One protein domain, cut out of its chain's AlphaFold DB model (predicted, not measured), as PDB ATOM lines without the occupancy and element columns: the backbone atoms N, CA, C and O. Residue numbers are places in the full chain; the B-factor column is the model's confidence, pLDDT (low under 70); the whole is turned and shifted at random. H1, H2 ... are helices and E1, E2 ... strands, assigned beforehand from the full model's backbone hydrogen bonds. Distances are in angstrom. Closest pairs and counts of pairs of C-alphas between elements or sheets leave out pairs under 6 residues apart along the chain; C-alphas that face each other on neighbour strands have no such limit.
ATOM      1  N   VAL A 148     410.218 294.789 333.926       93.75
ATOM      2  CA  VAL A 148     410.614 296.140 334.310       93.75
ATOM      3  C   VAL A 148     409.943 296.459 335.635       93.75
ATOM      4  O   VAL A 148     408.716 296.445 335.749       93.75
ATOM      5  N   VAL A 149     410.764 296.713 336.648       92.62
ATOM      6  CA  VAL A 149     410.327 297.029 338.005       92.62
ATOM      7  C   VAL A 149     410.587 298.496 338.270       92.62
ATOM      8  O   VAL A 149     411.713 298.974 338.137       92.62
ATOM      9  N   PHE A 150     409.541 299.201 338.672       92.06
ATOM     10  CA  PHE A 150     409.618 300.608 339.009       92.06
ATOM     11  C   PHE A 150     409.819 300.741 340.515       92.06
ATOM     12  O   PHE A 150     409.017 300.251 341.324       92.06
ATOM     13  N   VAL A 151     410.902 301.410 340.906       91.06
ATOM     14  CA  VAL A 151     411.329 301.514 342.302       91.06
ATOM     15  C   VAL A 151     411.590 302.950 342.722       91.06
ATOM     16  O   VAL A 151     411.981 303.794 341.919       91.06
ATOM     17  N   ARG A 152     411.414 303.207 344.019       90.94
ATOM     18  CA  ARG A 152     411.898 304.415 344.690       90.94
ATOM     19  C   ARG A 152     412.927 304.042 345.744       90.94
ATOM     20  O   ARG A 152     412.630 303.252 346.638       90.94
ATOM     21  N   CYS A 153     414.116 304.616 345.651       89.62
ATOM     22  CA  CYS A 153     415.249 304.320 346.520       89.62
ATOM     23  C   CYS A 153     415.578 305.516 347.421       89.62
ATOM     24  O   CYS A 153     415.428 306.673 347.023       89.62
ATOM     25  N   LYS A 154     416.045 305.234 348.644       88.75
ATOM     26  CA  LYS A 154     416.491 306.264 349.608       88.75
ATOM     27  C   LYS A 154     417.845 306.890 349.254       88.75
ATOM     28  O   LYS A 154     418.141 307.991 349.700       88.75
ATOM     29  N   SER A 155     418.644 306.178 348.466       86.62
ATOM     30  CA  SER A 155     419.985 306.568 348.028       86.62
ATOM     31  C   SER A 155     420.103 306.363 346.515       86.62
ATOM     32  O   SER A 155     419.394 305.506 345.976       86.62
ATOM     33  N   PRO A 156     420.970 307.120 345.821       88.69
ATOM     34  CA  PRO A 156     421.129 306.984 344.380       88.69
ATOM     35  C   PRO A 156     421.757 305.635 344.026       88.69
ATOM     36  O   PRO A 156     422.672 305.168 344.710       88.69
ATOM     37  N   LEU A 157     421.300 305.037 342.925       88.56
ATOM     38  CA  LEU A 157     421.944 303.855 342.365       88.56
ATOM     39  C   LEU A 157     423.215 304.257 341.614       88.56
ATOM     40  O   LEU A 157     423.239 305.198 340.820       88.56
ATOM     41  N   THR A 158     424.279 303.511 341.868       83.81
ATOM     42  CA  THR A 158     425.576 303.623 341.209       83.81
ATOM     43  C   THR A 158     425.990 302.252 340.699       83.81
ATOM     44  O   THR A 158     425.594 301.239 341.272       83.81
ATOM     45  N   VAL A 159     426.893 302.211 339.719       78.19
ATOM     46  CA  VAL A 159     427.502 300.959 339.224       78.19
ATOM     47  C   VAL A 159     428.118 300.121 340.360       78.19
ATOM     48  O   VAL A 159     428.203 298.901 340.267       78.19
ATOM     49  N   LYS A 160     428.536 300.760 341.462       72.94
ATOM     50  CA  LYS A 160     429.070 300.075 342.650       72.94
ATOM     51  C   LYS A 160     427.985 299.487 343.553       72.94
ATOM     52  O   LYS A 160     428.235 298.483 344.207       72.94
ATOM     53  N   SER A 161     426.824 300.134 343.642       74.50
ATOM     54  CA  SER A 161     425.723 299.706 344.514       74.50
ATOM     55  C   SER A 161     424.763 298.745 343.818       74.50
ATOM     56  O   SER A 161     424.057 298.004 344.493       74.50
ATOM     57  N   TYR A 162     424.712 298.768 342.485       79.88
ATOM     58  CA  TYR A 162     423.884 297.878 341.692       79.88
ATOM     59  C   TYR A 162     424.528 297.608 340.329       79.88
ATOM     60  O   TYR A 162     424.816 298.536 339.576       79.88
ATOM     61  N   GLY A 163     424.761 296.329 340.034       79.25
ATOM     62  CA  GLY A 163     425.386 295.878 338.787       79.25
ATOM     63  C   GLY A 163     424.400 295.464 337.691       79.25
ATOM     64  O   GLY A 163     424.844 294.990 336.650       79.25
ATOM     65  N   GLY A 164     423.090 295.578 337.933       87.62
ATOM     66  CA  GLY A 164     422.064 295.285 336.933       87.62
ATOM     67  C   GLY A 164     421.730 296.492 336.056       87.62
ATOM     68  O   GLY A 164     422.245 297.593 336.254       87.62
ATOM     69  N   GLU A 165     420.841 296.289 335.088       92.50
ATOM     70  CA  GLU A 165     420.401 297.344 334.177       92.50
ATOM     71  C   GLU A 165     419.312 298.208 334.822       92.50
ATOM     72  O   GLU A 165     418.271 297.710 335.260       92.50
ATOM     73  N   TYR A 166     419.543 299.519 334.863       93.75
ATOM     74  CA  TYR A 166     418.592 300.486 335.394       93.75
ATOM     75  C   TYR A 166     418.626 301.794 334.605       93.75
ATOM     76  O   TYR A 166     419.643 302.155 334.014       93.75
ATOM     77  N   VAL A 167     417.515 302.525 334.630       93.56
ATOM     78  CA  VAL A 167     417.402 303.868 334.058       93.56
ATOM     79  C   VAL A 167     416.693 304.795 335.040       93.56
ATOM     80  O   VAL A 167     415.788 304.375 335.765       93.56
ATOM     81  N   ASP A 168     417.119 306.054 335.084       92.12
ATOM     82  CA  ASP A 168     416.449 307.104 335.853       92.12
ATOM     83  C   ASP A 168     415.110 307.464 335.192       92.12
ATOM     84  O   ASP A 168     415.054 307.752 333.994       92.12
ATOM     85  N   THR A 169     414.025 307.433 335.966       91.12
ATOM     86  CA  THR A 169     412.672 307.729 335.467       91.12
ATOM     87  C   THR A 169     412.216 309.146 335.785       91.12
ATOM     88  O   THR A 169     411.137 309.542 335.346       91.12
ATOM     89  N   SER A 170     412.991 309.913 336.555       79.94
ATOM     90  CA  SER A 170     412.648 311.279 336.962       79.94
ATOM     91  C   SER A 170     412.356 312.255 335.813       79.94
ATOM     92  O   SER A 170     411.521 313.131 336.033       79.94
ATOM     93  N   PRO A 171     412.911 312.113 334.583       73.44
ATOM     94  CA  PRO A 171     412.535 312.985 333.465       73.44
ATOM     95  C   PRO A 171     411.065 312.852 333.030       73.44
ATOM     96  O   PRO A 171     410.538 313.737 332.363       73.44
ATOM     97  N   SER A 172     410.414 311.741 333.380       80.88
ATOM     98  CA  SER A 172     409.073 311.375 332.908       80.88
ATOM     99  C   SER A 172     408.084 311.206 334.051       80.88
ATOM    100  O   SER A 172     406.936 311.624 333.968       80.88
ATOM    101  N   ILE A 173     408.527 310.606 335.147       74.81
ATOM    102  CA  ILE A 173     407.756 310.455 336.371       74.81
ATOM    103  C   ILE A 173     408.183 311.611 337.267       74.81
ATOM    104  O   ILE A 173     409.050 311.464 338.130       74.81
ATOM    105  N   ASN A 174     407.613 312.792 337.013       63.22
ATOM    106  CA  ASN A 174     407.795 313.936 337.895       63.22
ATOM    107  C   ASN A 174     407.354 313.518 339.303       63.22
ATOM    108  O   ASN A 174     406.181 313.210 339.525       63.22
ATOM    109  N   ASN A 175     408.293 313.522 340.255       51.34
ATOM    110  CA  ASN A 175     407.959 313.587 341.674       51.34
ATOM    111  C   ASN A 175     406.970 314.745 341.825       51.34
ATOM    112  O   ASN A 175     407.336 315.896 341.585       51.34
ATOM    113  N   VAL A 176     405.716 314.456 342.166       46.47
ATOM    114  CA  VAL A 176     404.751 315.490 342.536       46.47
ATOM    115  C   VAL A 176     405.344 316.225 343.738       46.47
ATOM    116  O   VAL A 176     405.273 315.703 344.840       46.47
ATOM    117  N   VAL A 185     415.318 313.306 349.906       64.88
ATOM    118  CA  VAL A 185     415.356 313.107 348.443       64.88
ATOM    119  C   VAL A 185     415.170 311.615 348.132       64.88
ATOM    120  O   VAL A 185     415.920 310.790 348.649       64.88
ATOM    121  N   SER A 186     414.185 311.260 347.299       77.38
ATOM    122  CA  SER A 186     413.985 309.885 346.817       77.38
ATOM    123  C   SER A 186     414.286 309.773 345.327       77.38
ATOM    124  O   SER A 186     413.824 310.603 344.541       77.38
ATOM    125  N   TYR A 187     415.007 308.724 344.945       87.56
ATOM    126  CA  TYR A 187     415.453 308.472 343.574       87.56
ATOM    127  C   TYR A 187     414.538 307.453 342.901       87.56
ATOM    128  O   TYR A 187     414.240 306.422 343.505       87.56
ATOM    129  N   SER A 188     414.089 307.732 341.677       90.62
ATOM    130  CA  SER A 188     413.150 306.871 340.951       90.62
ATOM    131  C   SER A 188     413.840 306.188 339.779       90.62
ATOM    132  O   SER A 188     414.445 306.853 338.939       90.62
ATOM    133  N   TYR A 189     413.729 304.863 339.724       93.00
ATOM    134  CA  TYR A 189     414.378 304.047 338.704       93.00
ATOM    135  C   TYR A 189     413.423 303.008 338.130       93.00
ATOM    136  O   TYR A 189     412.544 302.495 338.825       93.00
ATOM    137  N   ALA A 190     413.647 302.665 336.867       94.25
ATOM    138  CA  ALA A 190     413.147 301.447 336.256       94.25
ATOM    139  C   ALA A 190     414.321 300.474 336.162       94.25
ATOM    140  O   ALA A 190     415.406 300.858 335.726       94.25
ATOM    141  N   ILE A 191     414.112 299.242 336.608       94.38
ATOM    142  CA  ILE A 191     415.137 298.202 336.692       94.38
ATOM    143  C   ILE A 191     414.672 296.997 335.881       94.38
ATOM    144  O   ILE A 191     413.531 296.558 336.046       94.38
ATOM    145  N   LEU A 192     415.542 296.455 335.031       94.38
ATOM    146  CA  LEU A 192     415.280 295.198 334.335       94.38
ATOM    147  C   LEU A 192     415.745 294.029 335.203       94.38
ATOM    148  O   LEU A 192     416.923 293.934 335.538       94.38
ATOM    149  N   VAL A 193     414.832 293.124 335.546       91.75
ATOM    150  CA  VAL A 193     415.137 291.948 336.375       91.75
ATOM    151  C   VAL A 193     414.548 290.675 335.781       91.75
ATOM    152  O   VAL A 193     413.560 290.713 335.042       91.75
ATOM    153  N   LYS A 194     415.115 289.526 336.151       88.31
ATOM    154  CA  LYS A 194     414.524 288.196 335.916       88.31
ATOM    155  C   LYS A 194     413.801 287.677 337.159       88.31
ATOM    156  O   LYS A 194     412.864 286.889 337.060       88.31
ATOM    157  N   GLN A 195     414.221 288.125 338.338       80.88
ATOM    158  CA  GLN A 195     413.618 287.778 339.621       80.88
ATOM    159  C   GLN A 195     413.572 288.987 340.560       80.88
ATOM    160  O   GLN A 195     414.466 289.826 340.581       80.88
ATOM    161  N   VAL A 196     412.542 289.043 341.407       73.12
ATOM    162  CA  VAL A 196     412.329 290.152 342.359       73.12
ATOM    163  C   VAL A 196     413.470 290.278 343.381       73.12
ATOM    164  O   VAL A 196     413.710 291.359 343.907       73.12
ATOM    165  N   GLY A 197     414.218 289.199 343.633       79.94
ATOM    166  CA  GLY A 197     415.400 289.224 344.503       79.94
ATOM    167  C   GLY A 197     416.571 290.064 343.975       79.94
ATOM    168  O   GLY A 197     417.519 290.291 344.712       79.94
ATOM    169  N   GLU A 198     416.517 290.533 342.724       84.25
ATOM    170  CA  GLU A 198     417.534 291.418 342.136       84.25
ATOM    171  C   GLU A 198     417.331 292.899 342.501       84.25
ATOM    172  O   GLU A 198     418.114 293.743 342.073       84.25
ATOM    173  N   ILE A 199     416.288 293.249 343.261       89.44
ATOM    174  CA  ILE A 199     416.023 294.641 343.639       89.44
ATOM    175  C   ILE A 199     416.986 295.091 344.754       89.44
ATOM    176  O   ILE A 199     417.090 294.401 345.770       89.44
ATOM    177  N   PRO A 200     417.674 296.245 344.609       88.56
ATOM    178  CA  PRO A 200     418.631 296.725 345.606       88.56
ATOM    179  C   PRO A 200     418.013 296.985 346.985       88.56
ATOM    180  O   PRO A 200     416.871 297.441 347.103       88.56
ATOM    181  N   GLU A 201     418.807 296.784 348.038       86.38
ATOM    182  CA  GLU A 201     418.408 297.149 349.398       86.38
ATOM    183  C   GLU A 201     418.118 298.653 349.521       86.38
ATOM    184  O   GLU A 201     418.801 299.504 348.950       86.38
ATOM    185  N   GLY A 202     417.084 299.001 350.290       86.75
ATOM    186  CA  GLY A 202     416.662 300.393 350.472       86.75
ATOM    187  C   GLY A 202     415.812 300.963 349.330       86.75
ATOM    188  O   GLY A 202     415.435 302.139 349.400       86.75
ATOM    189  N   CYS A 203     415.473 300.148 348.327       90.62
ATOM    190  CA  CYS A 203     414.490 300.463 347.296       90.62
ATOM    191  C   CYS A 203     413.123 299.840 347.611       90.62
ATOM    192  O   CYS A 203     413.020 298.722 348.110       90.62
ATOM    193  N   ILE A 204     412.057 300.579 347.308       90.00
ATOM    194  CA  ILE A 204     410.666 300.147 347.451       90.00
ATOM    195  C   ILE A 204     410.078 299.980 346.054       90.00
ATOM    196  O   ILE A 204     410.114 300.914 345.250       90.00
ATOM    197  N   ILE A 205     409.515 298.805 345.783       88.94
ATOM    198  CA  ILE A 205     408.789 298.526 344.544       88.94
ATOM    199  C   ILE A 205     407.414 299.186 344.620       88.94
ATOM    200  O   ILE A 205     406.716 299.041 345.623       88.94
ATOM    201  N   HIS A 206     407.011 299.887 343.562       87.12
ATOM    202  CA  HIS A 206     405.649 300.421 343.457       87.12
ATOM    203  C   HIS A 206     404.875 299.882 342.253       87.12
ATOM    204  O   HIS A 206     403.650 299.872 342.296       87.12
ATOM    205  N   ALA A 207     405.564 299.410 341.211       89.19
ATOM    206  CA  ALA A 207     404.937 298.767 340.065       89.19
ATOM    207  C   ALA A 207     405.893 297.790 339.378       89.19
ATOM    208  O   ALA A 207     407.116 297.871 339.529       89.19
ATOM    209  N   MET A 208     405.321 296.873 338.607       89.38
ATOM    210  CA  MET A 208     406.045 295.857 337.853       89.38
ATOM    211  C   MET A 208     405.257 295.514 336.594       89.38
ATOM    212  O   MET A 208     404.055 295.282 336.676       89.38
ATOM    213  N   ALA A 209     405.937 295.447 335.453       91.69
ATOM    214  CA  ALA A 209     405.361 294.981 334.196       91.69
ATOM    215  C   ALA A 209     406.245 293.900 333.565       91.69
ATOM    216  O   ALA A 209     407.468 294.076 333.518       91.69
ATOM    217  N   PRO A 210     405.665 292.810 333.036       91.06
ATOM    218  CA  PRO A 210     406.391 291.914 332.152       91.06
ATOM    219  C   PRO A 210     406.809 292.660 330.889       91.06
ATOM    220  O   PRO A 210     406.151 293.609 330.460       91.06
ATOM    221  N   THR A 211     407.901 292.219 330.279       92.06
ATOM    222  CA  THR A 211     408.434 292.873 329.086       92.06
ATOM    223  C   THR A 211     408.974 291.871 328.076       92.06
ATOM    224  O   THR A 211     409.394 290.765 328.419       92.06
ATOM    225  N   LEU A 212     408.982 292.287 326.812       92.94
ATOM    226  CA  LEU A 212     409.698 291.611 325.729       92.94
ATOM    227  C   LEU A 212     411.153 292.089 325.605       92.94
ATOM    228  O   LEU A 212     411.885 291.594 324.752       92.94
ATOM    229  N   LEU A 213     411.573 293.060 326.422       93.75
ATOM    230  CA  LEU A 213     412.943 293.554 326.435       93.75
ATOM    231  C   LEU A 213     413.905 292.497 326.976       93.75
ATOM    232  O   LEU A 213     413.754 291.999 328.092       93.75
ATOM    233  N   GLU A 214     414.945 292.217 326.194       92.62
ATOM    234  CA  GLU A 214     416.062 291.394 326.642       92.62
ATOM    235  C   GLU A 214     417.087 292.203 327.450       92.62
ATOM    236  O   GLU A 214     417.665 291.681 328.398       92.62
ATOM    237  N   GLU A 215     417.271 293.470 327.108       93.44
ATOM    238  CA  GLU A 215     418.183 294.410 327.762       93.44
ATOM    239  C   GLU A 215     417.683 295.839 327.509       93.44
ATOM    240  O   GLU A 215     416.985 296.098 326.517       93.44
ATOM    241  N   PHE A 216     418.032 296.775 328.387       94.19
ATOM    242  CA  PHE A 216     417.803 298.203 328.182       94.19
ATOM    243  C   PHE A 216     418.788 298.779 327.170       94.19
ATOM    244  O   PHE A 216     418.368 299.537 326.287       94.19
ATOM    245  N   GLY A 217     420.063 298.394 327.250       90.19
ATOM    246  CA  GLY A 217     421.120 298.994 326.434       90.19
ATOM    247  C   GLY A 217     421.205 300.512 326.651       90.19
ATOM    248  O   GLY A 217     421.078 300.992 327.772       90.19
ATOM    249  N   ASN A 218     421.367 301.286 325.573       91.75
ATOM    250  CA  ASN A 218     421.473 302.756 325.632       91.75
ATOM    251  C   ASN A 218     420.119 303.488 325.534       91.75
ATOM    252  O   ASN A 218     420.088 304.671 325.197       91.75
ATOM    253  N   ARG A 219     418.998 302.793 325.763       93.94
ATOM    254  CA  ARG A 219     417.661 303.389 325.643       93.94
ATOM    255  C   ARG A 219     417.368 304.329 326.805       93.94
ATOM    256  O   ARG A 219     417.665 304.039 327.962       93.94
ATOM    257  N   SER A 220     416.713 305.434 326.489       93.94
ATOM    258  CA  SER A 220     416.118 306.326 327.475       93.94
ATOM    259  C   SER A 220     414.882 305.691 328.124       93.94
ATOM    260  O   SER A 220     414.270 304.763 327.588       93.94
ATOM    261  N   PHE A 221     414.476 306.211 329.283       93.94
ATOM    262  CA  PHE A 221     413.273 305.723 329.952       93.94
ATOM    263  C   PHE A 221     411.995 305.843 329.091       93.94
ATOM    264  O   PHE A 221     411.250 304.867 329.049       93.94
ATOM    265  N   PRO A 222     411.741 306.938 328.343       94.56
ATOM    266  CA  PRO A 222     410.612 306.994 327.413       94.56
ATOM    267  C   PRO A 222     410.623 305.891 326.348       94.56
ATOM    268  O   PRO A 222     409.573 305.344 326.027       94.56
ATOM    269  N   GLU A 223     411.793 305.519 325.823       95.06
ATOM    270  CA  GLU A 223     411.906 304.413 324.863       95.06
ATOM    271  C   GLU A 223     411.614 303.063 325.525       95.06
ATOM    272  O   GLU A 223     410.922 302.232 324.943       95.06
ATOM    273  N   ILE A 224     412.100 302.847 326.752       95.75
ATOM    274  CA  ILE A 224     411.780 301.648 327.542       95.75
ATOM    275  C   ILE A 224     410.277 301.588 327.840       95.75
ATOM    276  O   ILE A 224     409.664 300.535 327.684       95.75
ATOM    277  N   HIS A 225     409.669 302.711 328.218       95.69
ATOM    278  CA  HIS A 225     408.234 302.817 328.479       95.69
ATOM    279  C   HIS A 225     407.405 302.504 327.228       95.69
ATOM    280  O   HIS A 225     406.504 301.670 327.300       95.69
ATOM    281  N   HIS A 226     407.780 303.046 326.068       95.88
ATOM    282  CA  HIS A 226     407.145 302.706 324.793       95.88
ATOM    283  C   HIS A 226     407.219 301.197 324.494       95.88
ATOM    284  O   HIS A 226     406.256 300.592 324.031       95.88
ATOM    285  N   GLN A 227     408.334 300.533 324.810       95.62
ATOM    286  CA  GLN A 227     408.425 299.077 324.651       95.62
ATOM    287  C   GLN A 227     407.454 298.327 325.575       95.62
ATOM    288  O   GLN A 227     406.896 297.310 325.168       95.62
ATOM    289  N   LEU A 228     407.182 298.841 326.778       95.50
ATOM    290  CA  LEU A 228     406.157 298.279 327.663       95.50
ATOM    291  C   LEU A 228     404.738 298.492 327.116       95.50
ATOM    292  O   LEU A 228     403.890 297.616 327.282       95.50
ATOM    293  N   THR A 229     404.473 299.602 326.419       96.12
ATOM    294  CA  THR A 229     403.156 299.864 325.809       96.12
ATOM    295  C   THR A 229     402.880 298.966 324.600       96.12
ATOM    296  O   THR A 229     401.724 298.774 324.229       96.12
ATOM    297  N   LEU A 230     403.915 298.361 323.999       95.25
ATOM    298  CA  LEU A 230     403.742 297.305 322.992       95.25
ATOM    299  C   LEU A 230     403.189 296.009 323.604       95.25
ATOM    300  O   LEU A 230     402.530 295.237 322.896       95.25
ATOM    301  N   GLY A 231     403.417 295.800 324.903       94.62
ATOM    302  CA  GLY A 231     402.898 294.685 325.683       94.62
ATOM    303  C   GLY A 231     403.894 293.552 325.925       94.62
ATOM    304  O   GLY A 231     405.094 293.666 325.683       94.62
ATOM    305  N   PHE A 232     403.365 292.429 326.398       93.75
ATOM    306  CA  PHE A 232     404.098 291.200 326.678       93.75
ATOM    307  C   PHE A 232     403.377 289.979 326.106       93.75
ATOM    308  O   PHE A 232     402.171 290.005 325.864       93.75
ATOM    309  N   ASP A 233     404.132 288.905 325.888       93.44
ATOM    310  CA  ASP A 233     403.629 287.675 325.285       93.44
ATOM    311  C   ASP A 233     403.359 286.618 326.369       93.44
ATOM    312  O   ASP A 233     404.256 286.246 327.136       93.44
TER     313      ASP A 233
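What this domain is: This is residues 148 to 176 and 185 to 233 of the 248 residues of the protein "uncharacterized protein LOC104610365" of Nelumbo nucifera (UniProt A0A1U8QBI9). Look first for one strongly twisted sheet of four antiparallel strands, with the single short helix H1 packed slantwise over one face. On the side away from H1, residues 154 to 165 make a wide arch with no named element. The printed part has 78 residues, with four named strands and then one named helix along the chain, E1 E2 E3 E4 H1; the sheet's order is E2 E3 E1 E4. The class is mixed, helices and strands, with under half of the residues in named elements. The whole is compact and rounded: the radius of gyration of the C-alphas is 11.9 A, and the spans are 33 by 28 by 23 A.

How they stand to each other: Start at the inner strands E3, residues 187 to 193, and E1, residues 148 to 153, antiparallel at 147 degrees; N 149 and O 191 are within hydrogen-bond range at 2.8 A. Beside E1 is edge strand E4, residues 203 to 210, antiparallel at 168 degrees, with N 150 and O 207 at 2.9 A; E4 bends by 70 degrees at residue 206. Beside E3 is edge strand E2, residues 166 to 168, antiparallel at 154 degrees, with N 167 and O 190 at 2.9 A. H1, residues 221 to 229, is on the sheet at a height of 9.1 A. It lies over E3, at 50 degrees on the local plane, slantwise to the strands; it is only just not over E4, on which 2 of its 9 C-alphas fall. The closest C-alphas of E2 and H1, those of Val 167 and Phe 221, are 6.1 A apart. In H1 every O i to N i+4 pair is within hydrogen-bond range.

Where its parts are: Find C-alpha 148 at (410.614, 296.140, 334.310); E1 runs 15.4 A from there to Cys 153. E2 spans 7.0 A, E3 18.0 A and E4 19.2 A. H1 runs 12.4 A, ending at C-alpha 229, (403.156, 299.864, 325.809).

The domain as a whole: The C-alphas of Val 185 and Asp 233, the two farthest apart, are 36.3 A apart. Residues 177 to 184 are not printed; C-alphas 176 and 185 are 12.4 A apart across that cut. The link from E1 to E2 is long. Confidence is low, with pLDDT under 70, at residues 174 to 176 and residue 185.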